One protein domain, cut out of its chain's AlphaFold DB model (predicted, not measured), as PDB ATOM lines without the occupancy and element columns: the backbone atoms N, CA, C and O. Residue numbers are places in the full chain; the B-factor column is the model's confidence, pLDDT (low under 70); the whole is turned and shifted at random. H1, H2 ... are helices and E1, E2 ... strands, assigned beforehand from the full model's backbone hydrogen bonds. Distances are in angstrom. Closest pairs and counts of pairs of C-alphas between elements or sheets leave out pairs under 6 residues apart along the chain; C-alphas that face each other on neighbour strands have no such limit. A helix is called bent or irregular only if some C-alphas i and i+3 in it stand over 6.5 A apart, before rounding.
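Overview. This is residues 20 to 124 of the 215 residues of an uncharacterized protein of Burkholderiales bacterium 39-55-53 (UniProt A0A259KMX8). A twisted antiparallel sheet of four strands has H1 and H3 over one face, while H2, which grazes the sheet, and H4 lie near each other, away from those two helices. The loop of residues 68 to 86 reaches out to one end of the longest axis and folds back. The printed part has 105 residues with four named helices and four named strands, E1 H1 E2 H2 E3 H3 E4 H4 along the chain; the sheet's order is E2 E3 E1 E4, the class mixed. It is compact, with a radius of gyration of the C-alphas of 14.4 A and spans of 44 by 30 by 24 A.

Arrangement. E1, residues 20 to 24, is the antiparallel neighbour of E3, residues 87 to 92 (N 22 to O 89, 2.8 A), and of E4, residues 109 to 115 (N 21 to O 113, 2.8 A), both within hydrogen-bond range. H1, residues 32 to 38, lies over E2, residues 45 to 48, at a height over the sheet of 9.8 A. E2 is antiparallel to E3, with N 90 and O 47 2.9 A apart. H2, residues 54 to 67, only grazes the sheet. H3, residues 98 to 108, lies over E4 at a height of 7.6 A, on the same face as H1: two layers, helices on one face of a sheet. H1 and H3 only just touch, with 3 pairs of C-alphas within 8 A, the closest those of Thr 38 and Ala 101, 5.5 A. E1, H1, E2 and E3, H3, E4 are split strand-helix-strand units, their two strands running the same way with another between, each with a right-handed crossover. H4, residues 117 to 124, is not on the sheet; it is close to H2 but not clearly touching, the closest C-alphas being Val 59 and Gln 124, 6.3 A. Every O i to N i+4 pair is within hydrogen-bond range in H1, H2 and H4, and 5 of 7 in H3.

Along the chain. E1 begins at C-alpha 20 (150.802, 133.570, 157.734). H2 is 19.6 A long, E4 18.0 A and E3 16.2 A. H3 is irregular: C-alphas 104 and 107 are 9.3 A apart. H4 ends at C-alpha 124 (156.117, 148.916, 161.078).

Size, cuts and confidence. The C-alphas of Lys 42 and Asp 73 are the two farthest apart, 45.5 A. The printed part has no cut; the link from H2 to E3 is long. Mean pLDDT of the printed part is 77.9, with 24 residues under 70, among them 41 to 45, 49 to 54 and 80 to 84.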
ATOM      1  N   THR A  20     151.792 133.821 156.688       84.94
ATOM      2  CA  THR A  20     150.802 133.570 157.734       84.94
ATOM      3  C   THR A  20     151.476 133.536 159.097       84.94
ATOM      4  O   THR A  20     152.455 132.813 159.300       84.94
ATOM      5  N   ILE A  21     150.915 134.270 160.049       86.50
ATOM      6  CA  ILE A  21     151.379 134.371 161.430       86.50
ATOM      7  C   ILE A  21     150.302 133.789 162.331       86.50
ATOM      8  O   ILE A  21     149.130 134.115 162.197       86.50
ATOM      9  N   ILE A  22     150.699 132.905 163.240       86.31
ATOM     10  CA  ILE A  22     149.776 132.134 164.071       86.31
ATOM     11  C   ILE A  22     150.141 132.325 165.536       86.31
ATOM     12  O   ILE A  22     151.292 132.102 165.928       86.31
ATOM     13  N   LEU A  23     149.148 132.688 166.342       86.75
ATOM     14  CA  LEU A  23     149.297 133.022 167.751       86.75
ATOM     15  C   LEU A  23     148.779 131.892 168.645       86.75
ATOM     16  O   LEU A  23     147.655 131.419 168.476       86.75
ATOM     17  N   PHE A  24     149.573 131.494 169.641       82.62
ATOM     18  CA  PHE A  24     149.204 130.435 170.584       82.62
ATOM     19  C   PHE A  24     149.288 130.867 172.042       82.62
ATOM     20  O   PHE A  24     150.245 131.526 172.449       82.62
ATOM     21  N   GLY A  25     148.328 130.402 172.842       78.69
ATOM     22  CA  GLY A  25     148.191 130.711 174.266       78.69
ATOM     23  C   GLY A  25     148.771 129.699 175.247       78.69
ATOM     24  O   GLY A  25     148.614 129.848 176.454       78.69
ATOM     25  N   THR A  26     149.435 128.659 174.746       72.00
ATOM     26  CA  THR A  26     149.953 127.558 175.559       72.00
ATOM     27  C   THR A  26     151.479 127.532 175.630       72.00
ATOM     28  O   THR A  26     152.187 127.606 174.624       72.00
ATOM     29  N   ASN A  27     152.007 127.290 176.831       64.94
ATOM     30  CA  ASN A  27     153.437 127.050 177.041       64.94
ATOM     31  C   ASN A  27     153.921 125.734 176.403       64.94
ATOM     32  O   ASN A  27     155.127 125.478 176.348       64.94
ATOM     33  N   ARG A  28     153.006 124.892 175.899       71.38
ATOM     34  CA  ARG A  28     153.353 123.694 175.136       71.38
ATOM     35  C   ARG A  28     153.947 124.090 173.783       71.38
ATOM     36  O   ARG A  28     153.263 124.590 172.896       71.38
ATOM     37  N   ASN A  29     155.223 123.771 173.589       68.50
ATOM     38  CA  ASN A  29     155.842 123.837 172.269       68.50
ATOM     39  C   ASN A  29     155.229 122.774 171.353       68.50
ATOM     40  O   ASN A  29     155.290 121.582 171.655       68.50
ATOM     41  N   LEU A  30     154.668 123.203 170.225       71.94
ATOM     42  CA  LEU A  30     154.126 122.306 169.216       71.94
ATOM     43  C   LEU A  30     155.233 121.908 168.243       71.94
ATOM     44  O   LEU A  30     156.030 122.733 167.787       71.94
ATOM     45  N   THR A  31     155.292 120.623 167.907       73.56
ATOM     46  CA  THR A  31     156.252 120.139 166.918       73.56
ATOM     47  C   THR A  31     155.854 120.602 165.517       73.56
ATOM     48  O   THR A  31     154.677 120.776 165.184       73.56
ATOM     49  N   ARG A  32     156.846 120.738 164.631       69.00
ATOM     50  CA  ARG A  32     156.614 121.095 163.222       69.00
ATOM     51  C   ARG A  32     155.634 120.138 162.533       69.00
ATOM     52  O   ARG A  32     154.859 120.569 161.685       69.00
ATOM     53  N   THR A  33     155.671 118.853 162.887       75.12
ATOM     54  CA  THR A  33     154.781 117.817 162.345       75.12
ATOM     55  C   THR A  33     153.341 118.014 162.810       75.12
ATOM     56  O   THR A  33     152.429 117.986 161.983       75.12
ATOM     57  N   GLU A  34     153.131 118.264 164.107       73.94
ATOM     58  CA  GLU A  34     151.800 118.537 164.660       73.94
ATOM     59  C   GLU A  34     151.175 119.763 164.004       73.94
ATOM     60  O   GLU A  34     150.032 119.700 163.552       73.94
ATOM     61  N   LEU A  35     151.925 120.857 163.895       73.00
ATOM     62  CA  LEU A  35     151.428 122.085 163.291       73.00
ATOM     63  C   LEU A  35     151.147 121.918 161.795       73.00
ATOM     64  O   LEU A  35     150.062 122.274 161.355       73.00
ATOM     65  N   LYS A  36     152.053 121.314 161.012       73.88
ATOM     66  CA  LYS A  36     151.816 121.077 159.575       73.88
ATOM     67  C   LYS A  36     150.555 120.256 159.318       73.88
ATOM     68  O   LYS A  36     149.802 120.584 158.407       73.88
ATOM     69  N   LYS A  37     150.332 119.209 160.121       75.25
ATOM     70  CA  LYS A  37     149.124 118.381 160.033       75.25
ATOM     71  C   LYS A  37     147.875 119.178 160.402       75.25
ATOM     72  O   LYS A  37     146.842 118.995 159.779       75.25
ATOM     73  N   THR A  38     147.977 120.047 161.405       72.94
ATOM     74  CA  THR A  38     146.823 120.785 161.933       72.94
ATOM     75  C   THR A  38     146.422 121.958 161.049       72.94
ATOM     76  O   THR A  38     145.250 122.125 160.759       72.94
ATOM     77  N   PHE A  39     147.389 122.732 160.569       72.62
ATOM     78  CA  PHE A  39     147.160 123.885 159.698       72.62
ATOM     79  C   PHE A  39     147.048 123.503 158.218       72.62
ATOM     80  O   PHE A  39     146.913 124.381 157.369       72.62
ATOM     81  N   ALA A  40     147.154 122.203 157.906       72.88
ATOM     82  CA  ALA A  40     147.129 121.650 156.554       72.88
ATOM     83  C   ALA A  40     147.954 122.494 155.564       72.88
ATOM     84  O   ALA A  40     147.478 122.852 154.489       72.88
ATOM     85  N   VAL A  41     149.182 122.856 155.962       69.75
ATOM     86  CA  VAL A  41     150.041 123.796 155.224       69.75
ATOM     87  C   VAL A  41     150.310 123.237 153.825       69.75
ATOM     88  O   VAL A  41     151.133 122.334 153.660       69.75
ATOM     89  N   LYS A  42     149.595 123.755 152.818       60.88
ATOM     90  CA  LYS A  42     149.631 123.239 151.437       60.88
ATOM     91  C   LYS A  42     150.957 123.556 150.744       60.88
ATOM     92  O   LYS A  42     151.443 122.762 149.942       60.88
ATOM     93  N   LYS A  43     151.525 124.729 151.035       58.12
ATOM     94  CA  LYS A  43     152.793 125.253 150.504       58.12
ATOM     95  C   LYS A  43     153.501 126.051 151.597       58.12
ATOM     96  O   LYS A  43     152.851 126.511 152.528       58.12
ATOM     97  N   GLY A  44     154.818 126.195 151.480       62.81
ATOM     98  CA  GLY A  44     155.599 127.013 152.401       62.81
ATOM     99  C   GLY A  44     156.273 126.240 153.530       62.81
ATOM    100  O   GLY A  44     156.243 125.004 153.616       62.81
ATOM    101  N   LYS A  45     156.962 126.982 154.392       65.69
ATOM    102  CA  LYS A  45     157.737 126.412 155.489       65.69
ATOM    103  C   LYS A  45     157.282 127.007 156.817       65.69
ATOM    104  O   LYS A  45     157.383 128.202 157.038       65.69
ATOM    105  N   LEU A  46     156.839 126.127 157.709       70.94
ATOM    106  CA  LEU A  46     156.465 126.490 159.067       70.94
ATOM    107  C   LEU A  46     157.669 126.445 160.015       70.94
ATOM    108  O   LEU A  46     158.357 125.410 160.069       70.94
ATOM    109  N   TYR A  47     157.840 127.509 160.798       71.75
ATOM    110  CA  TYR A  47     158.841 127.616 161.859       71.75
ATOM    111  C   TYR A  47     158.293 128.333 163.095       71.75
ATOM    112  O   TYR A  47     157.376 129.145 163.008       71.75
ATOM    113  N   LYS A  48     158.893 128.043 164.254       73.75
ATOM    114  CA  LYS A  48     158.765 128.889 165.443       73.75
ATOM    115  C   LYS A  48     159.566 130.162 165.192       73.75
ATOM    116  O   LYS A  48     160.726 130.064 164.787       73.75
ATOM    117  N   ALA A  49     158.953 131.317 165.417       66.06
ATOM    118  CA  ALA A  49     159.476 132.570 164.898       66.06
ATOM    119  C   ALA A  49     160.878 132.922 165.453       66.06
ATOM    120  O   ALA A  49     161.744 133.298 164.667       66.06
ATOM    121  N   ARG A  50     161.151 132.649 166.747       65.00
ATOM    122  CA  ARG A  50     162.381 133.042 167.494       65.00
ATOM    123  C   ARG A  50     163.721 132.492 166.962       65.00
ATOM    124  O   ARG A  50     164.746 132.679 167.599       65.00
ATOM    125  N   ASN A  51     163.708 131.741 165.865       61.22
ATOM    126  CA  ASN A  51     164.904 131.122 165.290       61.22
ATOM    127  C   ASN A  51     165.249 131.628 163.878       61.22
ATOM    128  O   ASN A  51     166.316 131.276 163.376       61.22
ATOM    129  N   ARG A  52     164.331 132.306 163.172       58.66
ATOM    130  CA  ARG A  52     164.505 132.666 161.743       58.66
ATOM    131  C   ARG A  52     163.786 133.942 161.298       58.66
ATOM    132  O   ARG A  52     164.118 134.435 160.228       58.66
ATOM    133  N   HIS A  53     162.811 134.421 162.065       62.19
ATOM    134  CA  HIS A  53     161.924 135.531 161.707       62.19
ATOM    135  C   HIS A  53     161.897 136.556 162.846       62.19
ATOM    136  O   HIS A  53     160.841 136.896 163.374       62.19
ATOM    137  N   ASP A  54     163.085 136.969 163.294       69.94
ATOM    138  CA  ASP A  54     163.234 137.856 164.453       69.94
ATOM    139  C   ASP A  54     162.637 139.241 164.166       69.94
ATOM    140  O   ASP A  54     161.996 139.821 165.032       69.94
ATOM    141  N   ILE A  55     162.737 139.715 162.918       74.50
ATOM    142  CA  ILE A  55     162.159 140.996 162.487       74.50
ATOM    143  C   ILE A  55     160.631 140.961 162.588       74.50
ATOM    144  O   ILE A  55     160.020 141.887 163.115       74.50
ATOM    145  N   GLU A  56     159.995 139.898 162.095       77.62
ATOM    146  CA  GLU A  56     158.545 139.750 162.174       77.62
ATOM    147  C   GLU A  56     158.092 139.642 163.631       77.62
ATOM    148  O   GLU A  56     157.093 140.252 164.001       77.62
ATOM    149  N   ILE A  57     158.840 138.939 164.486       77.19
ATOM    150  CA  ILE A  57     158.537 138.912 165.923       77.19
ATOM    151  C   ILE A  57     158.641 140.295 166.527       77.19
ATOM    152  O   ILE A  57     157.716 140.688 167.220       77.19
ATOM    153  N   ASP A  58     159.719 141.028 166.266       82.50
ATOM    154  CA  ASP A  58     159.926 142.351 166.850       82.50
ATOM    155  C   ASP A  58     158.771 143.296 166.492       82.50
ATOM    156  O   ASP A  58     158.286 144.049 167.342       82.50
ATOM    157  N   VAL A  59     158.272 143.213 165.252       88.44
ATOM    158  CA  VAL A  59     157.084 143.955 164.813       88.44
ATOM    159  C   VAL A  59     155.848 143.539 165.611       88.44
ATOM    160  O   VAL A  59     155.126 144.412 166.091       88.44
ATOM    161  N   PHE A  60     155.598 142.239 165.795       87.94
ATOM    162  CA  PHE A  60     154.418 141.763 166.526       87.94
ATOM    163  C   PHE A  60     154.510 141.972 168.044       87.94
ATOM    164  O   PHE A  60     153.521 142.359 168.660       87.94
ATOM    165  N   ASP A  61     155.680 141.810 168.651       85.38
ATOM    166  CA  ASP A  61     155.922 142.131 170.058       85.38
ATOM    167  C   ASP A  61     155.674 143.625 170.305       85.38
ATOM    168  O   ASP A  61     154.997 144.000 171.266       85.38
ATOM    169  N   MET A  62     156.141 144.491 169.396       89.44
ATOM    170  CA  MET A  62     155.847 145.923 169.455       89.44
ATOM    171  C   MET A  62     154.361 146.211 169.213       89.44
ATOM    172  O   MET A  62     153.782 147.015 169.945       89.44
ATOM    173  N   LEU A  63     153.721 145.534 168.256       92.56
ATOM    174  CA  LEU A  63     152.283 145.638 167.997       92.56
ATOM    175  C   LEU A  63     151.467 145.344 169.255       92.56
ATOM    176  O   LEU A  63     150.642 146.166 169.654       92.56
ATOM    177  N   PHE A  64     151.716 144.213 169.919       90.06
ATOM    178  CA  PHE A  64     150.990 143.836 171.131       90.06
ATOM    179  C   PHE A  64     151.283 144.784 172.302       90.06
ATOM    180  O   PHE A  64     150.358 145.171 173.017       90.06
ATOM    181  N   ALA A  65     152.534 145.222 172.471       90.25
ATOM    182  CA  ALA A  65     152.900 146.174 173.520       90.25
ATOM    183  C   ALA A  65     152.223 147.544 173.341       90.25
ATOM    184  O   ALA A  65     151.812 148.161 174.328       90.25
ATOM    185  N   VAL A  66     152.081 148.017 172.095       93.44
ATOM    186  CA  VAL A  66     151.372 149.264 171.765       93.44
ATOM    187  C   VAL A  66     149.855 149.085 171.877       93.44
ATOM    188  O   VAL A  66     149.169 149.964 172.405       93.44
ATOM    189  N   ARG A  67     149.309 147.934 171.473       92.75
ATOM    190  CA  ARG A  67     147.889 147.592 171.676       92.75
ATOM    191  C   ARG A  67     147.500 147.663 173.150       92.75
ATOM    192  O   ARG A  67     146.508 148.308 173.485       92.75
ATOM    193  N   ALA A  68     148.322 147.080 174.020       90.69
ATOM    194  CA  ALA A  68     148.128 147.065 175.469       90.69
ATOM    195  C   ALA A  68     148.526 148.378 176.178       90.69
ATOM    196  O   ALA A  68     148.400 148.480 177.404       90.69
ATOM    197  N   SER A  69     149.026 149.375 175.440       92.38
ATOM    198  CA  SER A  69     149.383 150.684 175.990       92.38
ATOM    199  C   SER A  69     148.149 151.509 176.367       92.38
ATOM    200  O   SER A  69     147.069 151.364 175.792       92.38
ATOM    201  N   ARG A  70     148.328 152.420 177.326       91.25
ATOM    202  CA  ARG A  70     147.331 153.398 177.778       91.25
ATOM    203  C   ARG A  70     147.983 154.784 177.821       91.25
ATOM    204  O   ARG A  70     148.437 155.210 178.884       91.25
ATOM    205  N   PRO A  71     148.066 155.494 176.678       91.00
ATOM    206  CA  PRO A  71     148.727 156.798 176.611       91.00
ATOM    207  C   PRO A  71     148.124 157.844 177.556       91.00
ATOM    208  O   PRO A  71     148.870 158.648 178.109       91.00
ATOM    209  N   ALA A  72     146.806 157.792 177.787       88.56
ATOM    210  CA  ALA A  72     146.106 158.664 178.736       88.56
ATOM    211  C   ALA A  72     146.613 158.503 180.179       88.56
ATOM    212  O   ALA A  72     146.685 159.477 180.919       88.56
ATOM    213  N   ASP A  73     147.056 157.296 180.537       88.88
ATOM    214  CA  ASP A  73     147.630 156.983 181.849       88.88
ATOM    215  C   ASP A  73     149.162 157.181 181.872       88.88
ATOM    216  O   ASP A  73     149.829 156.841 182.848       88.88
ATOM    217  N   GLY A  74     149.761 157.666 180.777       86.75
ATOM    218  CA  GLY A  74     151.215 157.753 180.612       86.75
ATOM    219  C   GLY A  74     151.920 156.401 180.445       86.75
ATOM    220  O   GLY A  74     153.144 156.331 180.565       86.75
ATOM    221  N   LEU A  75     151.178 155.326 180.162       89.56
ATOM    222  CA  LEU A  75     151.709 153.974 179.980       89.56
ATOM    223  C   LEU A  75     151.874 153.668 178.490       89.56
ATOM    224  O   LEU A  75     150.956 153.173 177.843       89.56
ATOM    225  N   PHE A  76     153.047 153.975 177.938       88.62
ATOM    226  CA  PHE A  76     153.264 153.954 176.486       88.62
ATOM    227  C   PHE A  76     153.622 152.582 175.903       88.62
ATOM    228  O   PHE A  76     153.248 152.268 174.782       88.62
ATOM    229  N   PHE A  77     154.323 151.732 176.647       86.62
ATOM    230  CA  PHE A  77     154.613 150.367 176.211       86.62
ATOM    231  C   PHE A  77     154.352 149.415 177.356       86.62
ATOM    232  O   PHE A  77     154.906 149.594 178.440       86.62
ATOM    233  N   ASN A  78     153.531 148.401 177.109       79.50
ATOM    234  CA  ASN A  78     153.257 147.375 178.096       79.50
ATOM    235  C   ASN A  78     153.773 146.021 177.607       79.50
ATOM    236  O   ASN A  78     153.004 145.187 177.148       79.50
ATOM    237  N   TYR A  79     155.090 145.820 177.687       74.38
ATOM    238  CA  TYR A  79     155.716 144.524 177.382       74.38
ATOM    239  C   TYR A  79     155.442 143.468 178.463       74.38
ATOM    240  O   TYR A  79     155.613 142.277 178.221       74.38
ATOM    241  N   GLU A  80     155.015 143.906 179.652       62.41
ATOM    242  CA  GLU A  80     154.623 143.051 180.776       62.41
ATOM    243  C   GLU A  80     153.126 142.733 180.781       62.41
ATOM    244  O   GLU A  80     152.648 142.050 181.695       62.41
ATOM    245  N   SER A  81     152.360 143.207 179.784       60.25
ATOM    246  CA  SER A  81     150.982 142.758 179.641       60.25
ATOM    247  C   SER A  81     151.022 141.240 179.611       60.25
ATOM    248  O   SER A  81     151.879 140.635 178.963       60.25
ATOM    249  N   LYS A  82     150.109 140.603 180.351       56.91
ATOM    250  CA  LYS A  82     149.854 139.170 180.212       56.91
ATOM    251  C   LYS A  82     149.262 138.951 178.821       56.91
ATOM    252  O   LYS A  82     148.066 138.711 178.688       56.91
ATOM    253  N   ASN A  83     150.080 139.115 177.784       60.72
ATOM    254  CA  ASN A  83     149.742 138.719 176.441       60.72
ATOM    255  C   ASN A  83     149.451 137.237 176.559       60.72
ATOM    256  O   ASN A  83     150.285 136.456 177.018       60.72
ATOM    257  N   SER A  84     148.230 136.864 176.195       64.38
ATOM    258  CA  SER A  84     147.860 135.462 176.103       64.38
ATOM    259  C   SER A  84     148.824 134.736 175.166       64.38
ATOM    260  O   SER A  84     149.057 133.554 175.363       64.38
ATOM    261  N   VAL A  85     149.443 135.438 174.207       74.94
ATOM    262  CA  VAL A  85     150.420 134.902 173.257       74.94
ATOM    263  C   VAL A  85     151.708 134.449 173.952       74.94
ATOM    264  O   VAL A  85     152.574 135.237 174.314       74.94
ATOM    265  N   SER A  86     151.856 133.135 174.056       73.56
ATOM    266  CA  SER A  86     153.071 132.449 174.512       73.56
ATOM    267  C   SER A  86     154.067 132.186 173.375       73.56
ATOM    268  O   SER A  86     155.280 132.162 173.584       73.56
ATOM    269  N   HIS A  87     153.559 131.963 172.160       77.69
ATOM    270  CA  HIS A  87     154.344 131.520 171.015       77.69
ATOM    271  C   HIS A  87     153.746 132.026 169.702       77.69
ATOM    272  O   HIS A  87     152.530 132.002 169.516       77.69
ATOM    273  N   ILE A  88     154.633 132.397 168.775       82.81
ATOM    274  CA  ILE A  88     154.299 132.795 167.406       82.81
ATOM    275  C   ILE A  88     154.913 131.784 166.434       82.81
ATOM    276  O   ILE A  88     156.110 131.465 166.512       82.81
ATOM    277  N   TYR A  89     154.096 131.280 165.510       82.31
ATOM    278  CA  TYR A  89     154.552 130.468 164.385       82.31
ATOM    279  C   TYR A  89     154.340 131.208 163.073       82.31
ATOM    280  O   TYR A  89     153.320 131.860 162.882       82.31
ATOM    281  N   VAL A  90     155.299 131.057 162.164       80.00
ATOM    282  CA  VAL A  90     155.285 131.697 160.848       80.00
ATOM    283  C   VAL A  90     155.238 130.616 159.778       80.00
ATOM    284  O   VAL A  90     156.050 129.683 159.799       80.00
ATOM    285  N   VAL A  91     154.289 130.731 158.851       78.44
ATOM    286  CA  VAL A  91     154.255 129.983 157.592       78.44
ATOM    287  C   VAL A  91     154.795 130.897 156.500       78.44
ATOM    288  O   VAL A  91     154.106 131.784 156.005       78.44
ATOM    289  N   ASP A  92     156.041 130.655 156.113       71.50
ATOM    290  CA  ASP A  92     156.698 131.392 155.037       71.50
ATOM    291  C   ASP A  92     156.214 130.889 153.666       71.50
ATOM    292  O   ASP A  92     156.314 129.688 153.379       71.50
ATOM    293  N   GLN A  93     155.713 131.800 152.824       68.50
ATOM    294  CA  GLN A  93     155.203 131.556 151.465       68.50
ATOM    295  C   GLN A  93     154.101 130.490 151.373       68.50
ATOM    296  O   GLN A  93     154.164 129.563 150.550       68.50
ATOM    297  N   GLY A  94     153.076 130.605 152.208       67.31
ATOM    298  CA  GLY A  94     151.979 129.650 152.236       67.31
ATOM    299  C   GLY A  94     150.738 130.205 152.901       67.31
ATOM    300  O   GLY A  94     150.800 131.220 153.574       67.31
ATOM    301  N   SER A  95     149.627 129.499 152.718       64.38
ATOM    302  CA  SER A  95     148.403 129.699 153.487       64.38
ATOM    303  C   SER A  95     148.083 128.434 154.279       64.38
ATOM    304  O   SER A  95     148.429 127.313 153.872       64.38
ATOM    305  N   CYS A  96     147.434 128.609 155.426       72.06
ATOM    306  CA  CYS A  96     146.904 127.515 156.228       72.06
ATOM    307  C   CYS A  96     145.381 127.420 156.129       72.06
ATOM    308  O   CYS A  96     144.704 128.398 155.824       72.06
ATOM    309  N   ILE A  97     144.837 126.241 156.433       72.38
ATOM    310  CA  ILE A  97     143.399 126.071 156.655       72.38
ATOM    311  C   ILE A  97     143.128 126.320 158.141       72.38
ATOM    312  O   ILE A  97     143.563 125.535 158.985       72.38
ATOM    313  N   GLN A  98     142.440 127.422 158.443       73.88
ATOM    314  CA  GLN A  98     142.189 127.899 159.808       73.88
ATOM    315  C   GLN A  98     141.229 126.971 160.578       73.88
ATOM    316  O   GLN A  98     141.484 126.648 161.739       73.88
ATOM    317  N   ASP A  99     140.197 126.442 159.909       70.44
ATOM    318  CA  ASP A  99     139.123 125.636 160.517       70.44
ATOM    319  C   ASP A  99     139.631 124.416 161.304       70.44
ATOM    320  O   ASP A  99     139.151 124.104 162.395       70.44
ATOM    321  N   PHE A 100     140.657 123.732 160.788       67.81
ATOM    322  CA  PHE A 100     141.238 122.561 161.456       67.81
ATOM    323  C   PHE A 100     142.020 122.920 162.720       67.81
ATOM    324  O   PHE A 100     142.113 122.109 163.644       67.81
ATOM    325  N   ALA A 101     142.594 124.121 162.766       72.19
ATOM    326  CA  ALA A 101     143.331 124.586 163.925       72.19
ATOM    327  C   ALA A 101     142.393 124.970 165.065       72.19
ATOM    328  O   ALA A 101     142.659 124.579 166.202       72.19
ATOM    329  N   ILE A 102     141.273 125.624 164.749       73.12
ATOM    330  CA  ILE A 102     140.216 125.939 165.717       73.12
ATOM    331  C   ILE A 102     139.683 124.647 166.347       73.12
ATOM    332  O   ILE A 102     139.666 124.519 167.568       73.12
ATOM    333  N   LEU A 103     139.343 123.640 165.533       68.88
ATOM    334  CA  LEU A 103     138.822 122.360 166.028       68.88
ATOM    335  C   LEU A 103     139.789 121.621 166.960       68.88
ATOM    336  O   LEU A 103     139.359 120.963 167.905       68.88
ATOM    337  N   LYS A 104     141.093 121.676 166.676       74.88
ATOM    338  CA  LYS A 104     142.086 120.880 167.405       74.88
ATOM    339  C   LYS A 104     142.666 121.590 168.624       74.88
ATOM    340  O   LYS A 104     142.961 120.923 169.613       74.88
ATOM    341  N   TYR A 105     142.895 122.894 168.529       77.69
ATOM    342  CA  TYR A 105     143.553 123.667 169.579       77.69
ATOM    343  C   TYR A 105     142.574 124.521 170.383       77.69
ATOM    344  O   TYR A 105     142.918 124.906 171.497       77.69
ATOM    345  N   GLY A 106     141.353 124.757 169.888       78.69
ATOM    346  CA  GLY A 106     140.301 125.469 170.614       78.69
ATOM    347  C   GLY A 106     140.827 126.755 171.248       78.69
ATOM    348  O   GLY A 106     141.402 127.596 170.566       78.69
ATOM    349  N   ALA A 107     140.712 126.846 172.575       78.50
ATOM    350  CA  ALA A 107     141.163 127.990 173.371       78.50
ATOM    351  C   ALA A 107     142.689 128.240 173.358       78.50
ATOM    352  O   ALA A 107     143.132 129.310 173.769       78.50
ATOM    353  N   GLU A 108     143.512 127.280 172.921       80.50
ATOM    354  CA  GLU A 108     144.960 127.478 172.780       80.50
ATOM    355  C   GLU A 108     145.323 128.273 171.519       80.50
ATOM    356  O   GLU A 108     146.396 128.880 171.484       80.50
ATOM    357  N   LEU A 109     144.471 128.268 170.486       83.50
ATOM    358  CA  LEU A 109     144.655 129.088 169.293       83.50
ATOM    359  C   LEU A 109     144.069 130.470 169.563       83.50
ATOM    360  O   LEU A 109     142.863 130.622 169.712       83.50
ATOM    361  N   LEU A 110     144.930 131.481 169.607       84.38
ATOM    362  CA  LEU A 110     144.505 132.849 169.899       84.38
ATOM    363  C   LEU A 110     144.115 133.626 168.647       84.38
ATOM    364  O   LEU A 110     143.600 134.724 168.780       84.38
ATOM    365  N   GLY A 111     144.410 133.090 167.462       87.50
ATOM    366  CA  GLY A 111     144.169 133.727 166.172       87.50
ATOM    367  C   GLY A 111     145.435 133.798 165.324       87.50
ATOM    368  O   GLY A 111     146.394 133.044 165.528       87.50
ATOM    369  N   GLY A 112     145.437 134.709 164.359       88.50
ATOM    370  CA  GLY A 112     146.529 134.858 163.412       88.50
ATOM    371  C   GLY A 112     146.329 136.021 162.450       88.50
ATOM    372  O   GLY A 112     145.381 136.793 162.580       88.50
ATOM    373  N   PHE A 113     147.256 136.133 161.507       88.50
ATOM    374  CA  PHE A 113     147.282 137.149 160.463       88.50
ATOM    375  C   PHE A 113     147.744 136.511 159.159       88.50
ATOM    376  O   PHE A 113     148.678 135.709 159.164       88.50
ATOM    377  N   ASP A 114     147.141 136.908 158.047       86.88
ATOM    378  CA  ASP A 114     147.669 136.648 156.711       86.88
ATOM    379  C   ASP A 114     148.101 137.990 156.130       86.88
ATOM    380  O   ASP A 114     147.251 138.820 155.820       86.88
ATOM    381  N   VAL A 115     149.413 138.223 156.043       87.19
ATOM    382  CA  VAL A 115     149.972 139.536 155.687       87.19
ATOM    383  C   VAL A 115     150.979 139.434 154.555       87.19
ATOM    384  O   VAL A 115     151.802 138.516 154.502       87.19
ATOM    385  N   VAL A 116     150.946 140.392 153.635       87.50
ATOM    386  CA  VAL A 116     152.005 140.575 152.636       87.50
ATOM    387  C   VAL A 116     153.089 141.520 153.154       87.50
ATOM    388  O   VAL A 116     152.933 142.218 154.156       87.50
ATOM    389  N   LYS A 117     154.229 141.554 152.457       84.94
ATOM    390  CA  LYS A 117     155.383 142.353 152.879       84.94
ATOM    391  C   LYS A 117     155.048 143.845 152.988       84.94
ATOM    392  O   LYS A 117     155.487 144.480 153.940       84.94
ATOM    393  N   SER A 118     154.261 144.395 152.063       89.00
ATOM    394  CA  SER A 118     153.852 145.805 152.132       89.00
ATOM    395  C   SER A 118     153.015 146.124 153.374       89.00
ATOM    396  O   SER A 118     153.232 147.155 153.996       89.00
ATOM    397  N   GLU A 119     152.115 145.229 153.787       91.19
ATOM    398  CA  GLU A 119     151.286 145.420 154.988       91.19
ATOM    399  C   GLU A 119     152.132 145.369 156.267       91.19
ATOM    400  O   GLU A 119     151.901 146.147 157.194       91.19
ATOM    401  N   MET A 120     153.152 144.500 156.289       88.38
ATOM    402  CA  MET A 120     154.154 144.450 157.359       88.38
ATOM    403  C   MET A 120     154.989 145.734 157.438       88.38
ATOM    404  O   MET A 120     155.232 146.255 158.526       88.38
ATOM    405  N   GLU A 121     155.409 146.274 156.295       91.00
ATOM    406  CA  GLU A 121     156.114 147.558 156.240       91.00
ATOM    407  C   GLU A 121     155.213 148.716 156.696       91.00
ATOM    408  O   GLU A 121     155.676 149.643 157.363       91.00
ATOM    409  N   ASP A 122     153.921 148.671 156.372       92.19
ATOM    410  CA  ASP A 122     152.971 149.709 156.765       92.19
ATOM    411  C   ASP A 122     152.706 149.709 158.272       92.19
ATOM    412  O   ASP A 122     152.771 150.776 158.890       92.19
ATOM    413  N   VAL A 123     152.505 148.544 158.901       94.06
ATOM    414  CA  VAL A 123     152.377 148.489 160.368       94.06
ATOM    415  C   VAL A 123     153.669 148.901 161.058       94.06
ATOM    416  O   VAL A 123     153.620 149.646 162.036       94.06
ATOM    417  N   GLN A 124     154.830 148.514 160.521       94.19
ATOM    418  CA  GLN A 124     156.117 148.916 161.078       94.19
ATOM    419  C   GLN A 124     156.259 150.444 161.121       94.19
ATOM    420  O   GLN A 124     156.602 150.986 162.172       94.19
TER     421      GLN A 124